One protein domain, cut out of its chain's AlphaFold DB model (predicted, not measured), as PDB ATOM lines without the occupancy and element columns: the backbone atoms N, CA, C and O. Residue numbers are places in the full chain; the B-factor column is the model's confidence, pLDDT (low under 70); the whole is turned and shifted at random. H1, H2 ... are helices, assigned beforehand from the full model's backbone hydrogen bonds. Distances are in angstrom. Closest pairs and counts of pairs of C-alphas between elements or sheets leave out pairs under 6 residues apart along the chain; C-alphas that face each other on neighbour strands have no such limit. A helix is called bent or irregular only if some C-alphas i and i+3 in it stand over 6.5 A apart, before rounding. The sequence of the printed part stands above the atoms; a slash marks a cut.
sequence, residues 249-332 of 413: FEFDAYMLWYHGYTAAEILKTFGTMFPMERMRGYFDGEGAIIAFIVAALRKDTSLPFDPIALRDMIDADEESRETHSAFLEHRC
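What this domain is: This is residues 249 to 332 of the 413 residues of the protein "3'-5' exonuclease domain-containing protein" of Peniophora sp. CBMAI 1063 (UniProt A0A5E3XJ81). H3 is the middle of a compact, elongated helical domain: H1 crosses it nearly at right angles, and the helical hairpin of H4 and H5 packs on it through H5, which runs roughly along it. H2 reaches away from the first part of H3, and the long link from H2 back to H3 makes a loose loop at one end of the longest axis, with residues 272 to 278 sticking out. The printed part has 84 residues with five named helices, H1 to H5 in order along the chain, and no named strand; the class is all helix. The radius of gyration of the C-alphas is 12.3 A, and they span 37 by 24 by 20 A.

How they stand to each other: H1, residues 249 to 258, touches H3, residues 286 to 299, about perpendicular at 84 degrees; their closest C-alphas, those of Glu 250 and Phe 292, are 4.5 A apart. H1 also touches H2, residues 263 to 273, at a steep tilt of 48 degrees, opposite ways, closest at the C-alphas of Ala 253 and Ile 266, 6.5 A apart. H2 touches H3 about perpendicular at 86 degrees, and H3 does so with residues 286 to 290 alone; the closest C-alphas, of Ala 263 and Glu 286, are 5.3 A apart. H3 is the hub, touching three helices. The third is H5, residues 318 to 331, at a shallow tilt of 20 degrees, the same way; H5 touches H3 with residues 319 to 324 alone, closest at the C-alphas of Gly 287 and Ser 320, 5.7 A apart. H4, residues 307 to 315, forms a helical hairpin with H5 at a shallow tilt of 24 degrees, opposite ways; the C-alphas of Asp 315 and Arg 321 are their closest, 5.3 A apart. H4 is close to H3 but not clearly touching, with the closest C-alphas, of Ile 290 and Ile 314, 6.8 A apart. H1 and H4 are near each other, while H5 is apart from H1 and H2. The helix packing is part aligned, part crossed, with 2 of 5 touching pairs at a shallow tilt. Every O i to N i+4 pair is within hydrogen-bond range in H1, H2, H3 and H4, and 8 of 10 are in H5.

Where its parts are: H1 begins at C-alpha 249, (212.117, 174.400, 138.585), and is 13.8 A long from first to last C-alpha. H2 measures 15.1 A. H3 measures 20.1 A and begins at C-alpha 286, (219.835, 179.015, 148.309). H4 measures 11.9 A. H5 measures 18.3 A and ends at C-alpha 331, (231.872, 166.384, 137.380); it is irregular, with C-alphas 323 and 326 8.0 A apart.

The domain as a whole: The two C-alphas farthest apart, those of Glu 277 and His 330, are 37.4 A apart. The printed part has no cut. The link from H2 to H3, residues 274 to 285, is long. Residues 275 to 282 have a pLDDT under 70, and the mean over the printed part is 88.5.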
ATOM      1  N   PHE A 249     211.197 173.719 137.672       89.44
ATOM      2  CA  PHE A 249     212.117 174.400 138.585       89.44
ATOM      3  C   PHE A 249     213.574 174.056 138.292       89.44
ATOM      4  O   PHE A 249     214.408 174.951 138.296       89.44
ATOM      5  N   GLU A 250     213.862 172.799 137.951       93.19
ATOM      6  CA  GLU A 250     215.195 172.357 137.519       93.19
ATOM      7  C   GLU A 250     215.641 173.107 136.265       93.19
ATOM      8  O   GLU A 250     216.728 173.678 136.240       93.19
ATOM      9  N   PHE A 251     214.776 173.159 135.247       92.00
ATOM     10  CA  PHE A 251     215.064 173.871 134.007       92.00
ATOM     11  C   PHE A 251     215.243 175.370 134.248       92.00
ATOM     12  O   PHE A 251     216.249 175.938 133.831       92.00
ATOM     13  N   ASP A 252     214.291 176.017 134.927       90.19
ATOM     14  CA  ASP A 252     214.334 177.465 135.131       90.19
ATOM     15  C   ASP A 252     215.537 177.866 136.019       90.19
ATOM     16  O   ASP A 252     216.204 178.855 135.713       90.19
ATOM     17  N   ALA A 253     215.870 177.089 137.062       93.19
ATOM     18  CA  ALA A 253     217.010 177.361 137.943       93.19
ATOM     19  C   ALA A 253     218.343 177.187 137.211       93.19
ATOM     20  O   ALA A 253     219.171 178.096 137.230       93.19
ATOM     21  N   TYR A 254     218.524 176.064 136.504       94.56
ATOM     22  CA  TYR A 254     219.713 175.837 135.682       94.56
ATOM     23  C   TYR A 254     219.874 176.927 134.620       94.56
ATOM     24  O   TYR A 254     220.960 177.477 134.479       94.56
ATOM     25  N   MET A 255     218.807 177.279 133.895       91.88
ATOM     26  CA  MET A 255     218.888 178.271 132.822       91.88
ATOM     27  C   MET A 255     219.260 179.657 133.346       91.88
ATOM     28  O   MET A 255     220.074 180.338 132.730       91.88
ATOM     29  N   LEU A 256     218.680 180.089 134.468       92.31
ATOM     30  CA  LEU A 256     219.049 181.368 135.074       92.31
ATOM     31  C   LEU A 256     220.500 181.335 135.568       92.31
ATOM     32  O   LEU A 256     221.271 182.235 135.243       92.31
ATOM     33  N   TRP A 257     220.910 180.283 136.274       94.69
ATOM     34  CA  TRP A 257     222.289 180.153 136.741       94.69
ATOM     35  C   TRP A 257     223.301 180.142 135.588       94.69
ATOM     36  O   TRP A 257     224.248 180.925 135.587       94.69
ATOM     37  N   TYR A 258     223.046 179.341 134.551       93.00
ATOM     38  CA  TYR A 258     223.875 179.261 133.346       93.00
ATOM     39  C   TYR A 258     224.011 180.618 132.641       93.00
ATOM     40  O   TYR A 258     225.041 180.926 132.044       93.00
ATOM     41  N   HIS A 259     222.983 181.463 132.736       91.44
ATOM     42  CA  HIS A 259     222.994 182.826 132.216       91.44
ATOM     43  C   HIS A 259     223.454 183.884 133.233       91.44
ATOM     44  O   HIS A 259     223.253 185.076 132.999       91.44
ATOM     45  N   GLY A 260     224.119 183.470 134.314       92.19
ATOM     46  CA  GLY A 260     224.871 184.338 135.218       92.19
ATOM     47  C   GLY A 260     224.081 184.894 136.402       92.19
ATOM     48  O   GLY A 260     224.509 185.892 136.983       92.19
ATOM     49  N   TYR A 261     222.934 184.307 136.749       94.25
ATOM     50  CA  TYR A 261     222.212 184.645 137.980       94.25
ATOM     51  C   TYR A 261     222.741 183.851 139.178       94.25
ATOM     52  O   TYR A 261     223.063 182.671 139.055       94.25
ATOM     53  N   THR A 262     222.797 184.482 140.353       94.44
ATOM     54  CA  THR A 262     223.194 183.794 141.595       94.44
ATOM     55  C   THR A 262     222.041 182.978 142.184       94.44
ATOM     56  O   THR A 262     220.872 183.241 141.887       94.44
ATOM     57  N   ALA A 263     222.340 182.018 143.066       94.62
ATOM     58  CA  ALA A 263     221.313 181.241 143.765       94.62
ATOM     59  C   ALA A 263     220.339 182.149 144.544       94.62
ATOM     60  O   ALA A 263     219.124 182.003 144.399       94.62
ATOM     61  N   ALA A 264     220.849 183.162 145.251       93.69
ATOM     62  CA  ALA A 264     220.050 184.207 145.898       93.69
ATOM     63  C   ALA A 264     219.079 184.934 144.944       93.69
ATOM     64  O   ALA A 264     217.908 185.166 145.263       93.69
ATOM     65  N   GLU A 265     219.548 185.323 143.756       93.50
ATOM     66  CA  GLU A 265     218.728 186.041 142.777       93.50
ATOM     67  C   GLU A 265     217.655 185.151 142.162       93.50
ATOM     68  O   GLU A 265     216.523 185.601 141.955       93.50
ATOM     69  N   ILE A 266     217.992 183.891 141.896       92.88
ATOM     70  CA  ILE A 266     217.052 182.882 141.408       92.88
ATOM     71  C   ILE A 266     215.996 182.604 142.475       92.88
ATOM     72  O   ILE A 266     214.807 182.625 142.161       92.88
ATOM     73  N   LEU A 267     216.397 182.445 143.739       91.69
ATOM     74  CA  LEU A 267     215.486 182.266 144.868       91.69
ATOM     75  C   LEU A 267     214.489 183.429 144.959       91.69
ATOM     76  O   LEU A 267     213.274 183.223 145.003       91.69
ATOM     77  N   LYS A 268     214.989 184.669 144.902       90.00
ATOM     78  CA  LYS A 268     214.145 185.871 144.898       90.00
ATOM     79  C   LYS A 268     213.223 185.918 143.679       90.00
ATOM     80  O   LYS A 268     212.051 186.268 143.805       90.00
ATOM     81  N   THR A 269     213.730 185.544 142.508       88.69
ATOM     82  CA  THR A 269     212.953 185.455 141.266       88.69
ATOM     83  C   THR A 269     211.802 184.464 141.425       88.69
ATOM     84  O   THR A 269     210.646 184.819 141.190       88.69
ATOM     85  N   PHE A 270     212.081 183.257 141.910       87.44
ATOM     86  CA  PHE A 270     211.078 182.218 142.131       87.44
ATOM     87  C   PHE A 270     210.021 182.654 143.147       87.44
ATOM     88  O   PHE A 270     208.833 182.490 142.874       87.44
ATOM     89  N   GLY A 271     210.417 183.313 144.241       83.38
ATOM     90  CA  GLY A 271     209.478 183.858 145.227       83.38
ATOM     91  C   GLY A 271     208.514 184.910 144.661       83.38
ATOM     92  O   GLY A 271     207.372 185.003 145.105       83.38
ATOM     93  N   THR A 272     208.933 185.684 143.650       79.88
ATOM     94  CA  THR A 272     208.032 186.623 142.950       79.88
ATOM     95  C   THR A 272     207.132 185.947 141.915       79.88
ATOM     96  O   THR A 272     206.019 186.410 141.674       79.88
ATOM     97  N   MET A 273     207.596 184.857 141.296       75.12
ATOM     98  CA  MET A 273     206.881 184.153 140.225       75.12
ATOM     99  C   MET A 273     205.867 183.132 140.746       75.12
ATOM    100  O   MET A 273     204.845 182.892 140.097       75.12
ATOM    101  N   PHE A 274     206.144 182.526 141.900       75.00
ATOM    102  CA  PHE A 274     205.347 181.462 142.503       75.00
ATOM    103  C   PHE A 274     204.913 181.908 143.904       75.00
ATOM    104  O   PHE A 274     205.729 181.876 144.823       75.00
ATOM    105  N   PRO A 275     203.651 182.343 144.097       64.44
ATOM    106  CA  PRO A 275     203.175 182.821 145.392       64.44
ATOM    107  C   PRO A 275     203.434 181.787 146.498       64.44
ATOM    108  O   PRO A 275     202.903 180.674 146.462       64.44
ATOM    109  N   MET A 276     204.260 182.176 147.475       58.56
ATOM    110  CA  MET A 276     204.849 181.311 148.512       58.56
ATOM    111  C   MET A 276     203.828 180.519 149.343       58.56
ATOM    112  O   MET A 276     204.158 179.461 149.873       58.56
ATOM    113  N   GLU A 277     202.577 180.979 149.432       60.78
ATOM    114  CA  GLU A 277     201.515 180.331 150.216       60.78
ATOM    115  C   GLU A 277     201.219 178.890 149.774       60.78
ATOM    116  O   GLU A 277     200.826 178.074 150.604       60.78
ATOM    117  N   ARG A 278     201.446 178.548 148.496       58.56
ATOM    118  CA  ARG A 278     201.255 177.182 147.965       58.56
ATOM    119  C   ARG A 278     202.550 176.374 147.819       58.56
ATOM    120  O   ARG A 278     202.477 175.214 147.440       58.56
ATOM    121  N   MET A 279     203.709 176.979 148.089       63.25
ATOM    122  CA  MET A 279     205.041 176.416 147.798       63.25
ATOM    123  C   MET A 279     205.950 176.348 149.038       63.25
ATOM    124  O   MET A 279     207.153 176.124 148.912       63.25
ATOM    125  N   ARG A 280     205.395 176.563 150.238       56.00
ATOM    126  CA  ARG A 280     206.119 176.505 151.519       56.00
ATOM    127  C   ARG A 280     206.831 175.145 151.642       56.00
ATOM    128  O   ARG A 280     206.150 174.124 151.586       56.00
ATOM    129  N   GLY A 281     208.159 175.135 151.768       64.19
ATOM    130  CA  GLY A 281     208.982 173.915 151.802       64.19
ATOM    131  C   GLY A 281     209.765 173.600 150.515       64.19
ATOM    132  O   GLY A 281     210.691 172.801 150.546       64.19
ATOM    133  N   TYR A 282     209.414 174.192 149.361       65.38
ATOM    134  CA  TYR A 282     210.099 173.907 148.082       65.38
ATOM    135  C   TYR A 282     211.314 174.806 147.809       65.38
ATOM    136  O   TYR A 282     212.142 174.476 146.962       65.38
ATOM    137  N   PHE A 283     211.406 175.953 148.485       71.12
ATOM    138  CA  PHE A 283     212.431 176.978 148.263       71.12
ATOM    139  C   PHE A 283     212.966 177.488 149.603       71.12
ATOM    140  O   PHE A 283     212.917 178.684 149.892       71.12
ATOM    141  N   ASP A 284     213.441 176.570 150.441       76.75
ATOM    142  CA  ASP A 284     213.819 176.855 151.835       76.75
ATOM    143  C   ASP A 284     215.199 177.526 151.982       76.75
ATOM    144  O   ASP A 284     215.749 177.611 153.074       76.75
ATOM    145  N   GLY A 285     215.751 178.052 150.888       88.38
ATOM    146  CA  GLY A 285     217.025 178.759 150.872       88.38
ATOM    147  C   GLY A 285     217.740 178.630 149.535       88.38
ATOM    148  O   GLY A 285     217.206 178.089 148.562       88.38
ATOM    149  N   GLU A 286     218.972 179.132 149.488       93.44
ATOM    150  CA  GLU A 286     219.835 179.015 148.309       93.44
ATOM    151  C   GLU A 286     220.197 177.553 148.015       93.44
ATOM    152  O   GLU A 286     220.203 177.164 146.847       93.44
ATOM    153  N   GLY A 287     220.353 176.713 149.048       94.06
ATOM    154  CA  GLY A 287     220.581 175.271 148.902       94.06
ATOM    155  C   GLY A 287     219.509 174.550 148.073       94.06
ATOM    156  O   GLY A 287     219.830 173.703 147.243       94.06
ATOM    157  N   ALA A 288     218.233 174.950 148.178       92.56
ATOM    158  CA  ALA A 288     217.167 174.389 147.339       92.56
ATOM    159  C   ALA A 288     217.367 174.729 145.849       92.56
ATOM    160  O   ALA A 288     217.138 173.894 144.972       92.56
ATOM    161  N   ILE A 289     217.833 175.946 145.549       95.06
ATOM    162  CA  ILE A 289     218.162 176.358 144.181       95.06
ATOM    163  C   ILE A 289     219.372 175.582 143.657       95.06
ATOM    164  O   ILE A 289     219.331 175.082 142.532       95.06
ATOM    165  N   ILE A 290     220.414 175.435 144.478       96.19
ATOM    166  CA  ILE A 290     221.600 174.639 144.149       96.19
ATOM    167  C   ILE A 290     221.194 173.193 143.833       96.19
ATOM    168  O   ILE A 290     221.587 172.660 142.791       96.19
ATOM    169  N   ALA A 291     220.324 172.593 144.648       95.38
ATOM    170  CA  ALA A 291     219.807 171.248 144.425       95.38
ATOM    171  C   ALA A 291     219.061 171.117 143.084       95.38
ATOM    172  O   ALA A 291     219.278 170.138 142.365       95.38
ATOM    173  N   PHE A 292     218.241 172.103 142.692       95.38
ATOM    174  CA  PHE A 292     217.585 172.109 141.376       95.38
ATOM    175  C   PHE A 292     218.584 172.173 140.215       95.38
ATOM    176  O   PHE A 292     218.413 171.459 139.224       95.38
ATOM    177  N   ILE A 293     219.635 172.987 140.337       96.56
ATOM    178  CA  ILE A 293     220.686 173.111 139.315       96.56
ATOM    179  C   ILE A 293     221.453 171.789 139.178       96.56
ATOM    180  O   ILE A 293     221.602 171.264 138.073       96.56
ATOM    181  N   VAL A 294     221.893 171.201 140.295       96.56
ATOM    182  CA  VAL A 294     222.608 169.914 140.298       96.56
ATOM    183  C   VAL A 294     221.715 168.790 139.765       96.56
ATOM    184  O   VAL A 294     222.173 167.967 138.969       96.56
ATOM    185  N   ALA A 295     220.433 168.758 140.138       96.12
ATOM    186  CA  ALA A 295     219.472 167.788 139.616       96.12
ATOM    187  C   ALA A 295     219.310 167.905 138.094       96.12
ATOM    188  O   ALA A 295     219.308 166.880 137.407       96.12
ATOM    189  N   ALA A 296     219.248 169.128 137.555       96.31
ATOM    190  CA  ALA A 296     219.191 169.351 136.114       96.31
ATOM    191  C   ALA A 296     220.417 168.763 135.396       96.31
ATOM    192  O   ALA A 296     220.272 167.982 134.456       96.31
ATOM    193  N   LEU A 297     221.619 169.063 135.896       96.06
ATOM    194  CA  LEU A 297     222.884 168.584 135.330       96.06
ATOM    195  C   LEU A 297     223.084 167.066 135.469       96.06
ATOM    196  O   LEU A 297     223.776 166.454 134.653       96.06
ATOM    197  N   ARG A 298     222.484 166.442 136.491       94.81
ATOM    198  CA  ARG A 298     222.454 164.978 136.653       94.81
ATOM    199  C   ARG A 298     221.509 164.318 135.650       94.81
ATOM    200  O   ARG A 298     221.875 163.311 135.048       94.81
ATOM    201  N   LYS A 299     220.300 164.863 135.480       95.56
ATOM    202  CA  LYS A 299     219.266 164.307 134.588       95.56
ATOM    203  C   LYS A 299     219.586 164.511 133.113       95.56
ATOM    204  O   LYS A 299     219.215 163.676 132.288       95.56
ATOM    205  N   ASP A 300     220.263 165.604 132.778       93.69
ATOM    206  CA  ASP A 300     220.691 165.890 131.419       93.69
ATOM    207  C   ASP A 300     222.181 166.224 131.366       93.69
ATOM    208  O   ASP A 300     222.618 167.366 131.507       93.69
ATOM    209  N   THR A 301     222.975 165.189 131.113       92.19
ATOM    210  CA  THR A 301     224.435 165.283 131.060       92.19
ATOM    211  C   THR A 301     224.956 166.077 129.864       92.19
ATOM    212  O   THR A 301     226.151 166.377 129.850       92.19
ATOM    213  N   SER A 302     224.092 166.412 128.893       92.12
ATOM    214  CA  SER A 302     224.431 167.214 127.712       92.12
ATOM    215  C   SER A 302     224.393 168.723 127.962       92.12
ATOM    216  O   SER A 302     224.865 169.490 127.123       92.12
ATOM    217  N   LEU A 303     223.849 169.156 129.105       92.38
ATOM    218  CA  LEU A 303     223.785 170.567 129.456       92.38
ATOM    219  C   LEU A 303     225.195 171.139 129.673       92.38
ATOM    220  O   LEU A 303     225.962 170.574 130.459       92.38
ATOM    221  N   PRO A 304     225.554 172.243 128.990       92.69
ATOM    222  CA  PRO A 304     226.839 172.895 129.185       92.69
ATOM    223  C   PRO A 304     226.893 173.589 130.546       92.69
ATOM    224  O   PRO A 304     225.920 174.176 130.999       92.69
ATOM    225  N   PHE A 305     228.049 173.575 131.196       93.38
ATOM    226  CA  PHE A 305     228.254 174.329 132.425       93.38
ATOM    227  C   PHE A 305     229.746 174.565 132.661       93.38
ATOM    228  O   PHE A 305     230.582 173.820 132.148       93.38
ATOM    229  N   ASP A 306     230.072 175.603 133.430       90.75
ATOM    230  CA  ASP A 306     231.430 175.834 133.917       90.75
ATOM    231  C   ASP A 306     231.624 175.071 135.242       90.75
ATOM    232  O   ASP A 306     230.934 175.377 136.223       90.75
ATOM    233  N   PRO A 307     232.519 174.064 135.297       91.38
ATOM    234  CA  PRO A 307     232.742 173.279 136.507       91.38
ATOM    235  C   PRO A 307     233.349 174.093 137.655       91.38
ATOM    236  O   PRO A 307     233.117 173.741 138.810       91.38
ATOM    237  N   ILE A 308     234.092 175.169 137.366       90.25
ATOM    238  CA  ILE A 308     234.663 176.044 138.398       90.25
ATOM    239  C   ILE A 308     233.539 176.868 139.018       90.25
ATOM    240  O   ILE A 308     233.330 176.798 140.223       90.25
ATOM    241  N   ALA A 309     232.736 177.548 138.194       90.44
ATOM    242  CA  ALA A 309     231.613 178.347 138.684       90.44
ATOM    243  C   ALA A 309     230.575 177.507 139.452       90.44
ATOM    244  O   ALA A 309     229.984 177.977 140.424       90.44
ATOM    245  N   LEU A 310     230.344 176.258 139.025       94.19
ATOM    246  CA  LEU A 310     229.444 175.348 139.730       94.19
ATOM    247  C   LEU A 310     230.011 174.929 141.087       94.19
ATOM    248  O   LEU A 310     229.275 174.921 142.071       94.19
ATOM    249  N   ARG A 311     231.307 174.599 141.139       94.06
ATOM    250  CA  ARG A 311     231.996 174.273 142.388       94.06
ATOM    251  C   ARG A 311     231.988 175.460 143.344       94.06
ATOM    252  O   ARG A 311     231.575 175.271 144.475       94.06
ATOM    253  N   ASP A 312     232.335 176.660 142.885       92.19
ATOM    254  CA  ASP A 312     232.339 177.873 143.711       92.19
ATOM    255  C   ASP A 312     230.957 178.155 144.322       92.19
ATOM    256  O   ASP A 312     230.852 178.493 145.498       92.19
ATOM    257  N   MET A 313     229.882 177.972 143.544       94.44
ATOM    258  CA  MET A 313     228.510 178.128 144.040       94.44
ATOM    259  C   MET A 313     228.152 177.079 145.099       94.44
ATOM    260  O   MET A 313     227.512 177.419 146.089       94.44
ATOM    261  N   ILE A 314     228.527 175.813 144.886       94.62
ATOM    262  CA  ILE A 314     228.231 174.727 145.830       94.62
ATOM    263  C   ILE A 314     229.084 174.862 147.098       94.62
ATOM    264  O   ILE A 314     228.564 174.691 148.192       94.62
ATOM    265  N   ASP A 315     230.369 175.197 146.972       93.00
ATOM    266  CA  ASP A 315     231.301 175.345 148.098       93.00
ATOM    267  C   ASP A 315     230.967 176.569 148.977       93.00
ATOM    268  O   ASP A 315     231.363 176.607 150.144       93.00
ATOM    269  N   ALA A 316     230.218 177.545 148.451       92.00
ATOM    270  CA  ALA A 316     229.708 178.688 149.211       92.00
ATOM    271  C   ALA A 316     228.564 178.333 150.185       92.00
ATOM    272  O   ALA A 316     228.264 179.136 151.070       92.00
ATOM    273  N   ASP A 317     227.947 177.154 150.050       93.19
ATOM    274  CA  ASP A 317     226.871 176.659 150.913       93.19
ATOM    275  C   ASP A 317     227.274 175.314 151.542       93.19
ATOM    276  O   ASP A 317     227.382 174.288 150.868       93.19
ATOM    277  N   GLU A 318     227.539 175.316 152.851       92.44
ATOM    278  CA  GLU A 318     228.131 174.169 153.554       92.44
ATOM    279  C   GLU A 318     227.281 172.892 153.449       92.44
ATOM    280  O   GLU A 318     227.820 171.817 153.176       92.44
ATOM    281  N   GLU A 319     225.958 173.013 153.575       92.44
ATOM    282  CA  GLU A 319     225.019 171.893 153.461       92.44
ATOM    283  C   GLU A 319     224.971 171.336 152.027       92.44
ATOM    284  O   GLU A 319     225.012 170.118 151.814       92.44
ATOM    285  N   SER A 320     224.956 172.211 151.016       93.69
ATOM    286  CA  SER A 320     225.023 171.810 149.606       93.69
ATOM    287  C   SER A 320     226.342 171.122 149.268       93.69
ATOM    288  O   SER A 320     226.338 170.145 148.514       93.69
ATOM    289  N   ARG A 321     227.467 171.584 149.828       92.81
ATOM    290  CA  ARG A 321     228.786 170.959 149.648       92.81
ATOM    291  C   ARG A 321     228.800 169.520 150.148       92.81
ATOM    292  O   ARG A 321     229.267 168.634 149.433       92.81
ATOM    293  N   GLU A 322     228.265 169.272 151.338       92.75
ATOM    294  CA  GLU A 322     228.151 167.915 151.885       92.75
ATOM    295  C   GLU A 322     227.225 167.051 151.016       92.75
ATOM    296  O   GLU A 322     227.622 165.982 150.537       92.75
ATOM    297  N   THR A 323     226.034 167.572 150.711       94.31
ATOM    298  CA  THR A 323     224.981 166.891 149.939       94.31
ATOM    299  C   THR A 323     225.404 166.553 148.502       94.31
ATOM    300  O   THR A 323     224.958 165.558 147.915       94.31
ATOM    301  N   HIS A 324     226.256 167.375 147.887       94.75
ATOM    302  CA  HIS A 324     226.655 167.245 146.484       94.75
ATOM    303  C   HIS A 324     228.130 166.878 146.275       94.75
ATOM    304  O   HIS A 324     228.573 166.820 145.125       94.75
ATOM    305  N   SER A 325     228.853 166.528 147.340       91.38
ATOM    306  CA  SER A 325     230.258 166.082 147.334       91.38
ATOM    307  C   SER A 325     230.581 165.068 146.224       91.38
ATOM    308  O   SER A 325     231.429 165.330 145.373       91.38
ATOM    309  N   ALA A 326     229.828 163.969 146.131       90.50
ATOM    310  CA  ALA A 326     230.026 162.945 145.098       90.50
ATOM    311  C   ALA A 326     229.846 163.475 143.658       90.50
ATOM    312  O   ALA A 326     230.495 163.010 142.719       90.50
ATOM    313  N   PHE A 327     228.962 164.459 143.457       91.94
ATOM    314  CA  PHE A 327     228.804 165.093 142.146       91.94
ATOM    315  C   PHE A 327     229.987 166.012 141.832       91.94
ATOM    316  O   PHE A 327     230.479 165.984 140.703       91.94
ATOM    317  N   LEU A 328     230.463 166.783 142.816       90.19
ATOM    318  CA  LEU A 328     231.656 167.617 142.670       90.19
ATOM    319  C   LEU A 328     232.879 166.773 142.305       90.19
ATOM    320  O   LEU A 328     233.569 167.102 141.348       90.19
ATOM    321  N   GLU A 329     233.118 165.660 142.998       87.88
ATOM    322  CA  GLU A 329     234.248 164.765 142.713       87.88
ATOM    323  C   GLU A 329     234.240 164.242 141.271       87.88
ATOM    324  O   GLU A 329     235.282 164.191 140.620       87.88
ATOM    325  N   HIS A 330     233.064 163.888 140.746       87.56
ATOM    326  CA  HIS A 330     232.952 163.286 139.420       87.56
ATOM    327  C   HIS A 330     232.910 164.308 138.272       87.56
ATOM    328  O   HIS A 330     233.452 164.056 137.196       87.56
ATOM    329  N   ARG A 331     232.216 165.436 138.461       87.19
ATOM    330  CA  ARG A 331     231.872 166.384 137.380       87.19
ATOM    331  C   ARG A 331     232.581 167.732 137.495       87.19
ATOM    332  O   ARG A 331     232.635 168.445 136.497       87.19
ATOM    333  N   CYS A 332     233.101 168.075 138.673       84.44
ATOM    334  CA  CYS A 332     233.763 169.350 138.966       84.44
ATOM    335  C   CYS A 332     235.039 169.114 139.801       84.44
ATOM    336  O   CYS A 332     235.107 169.558 140.960       84.44
TER     337      CYS A 332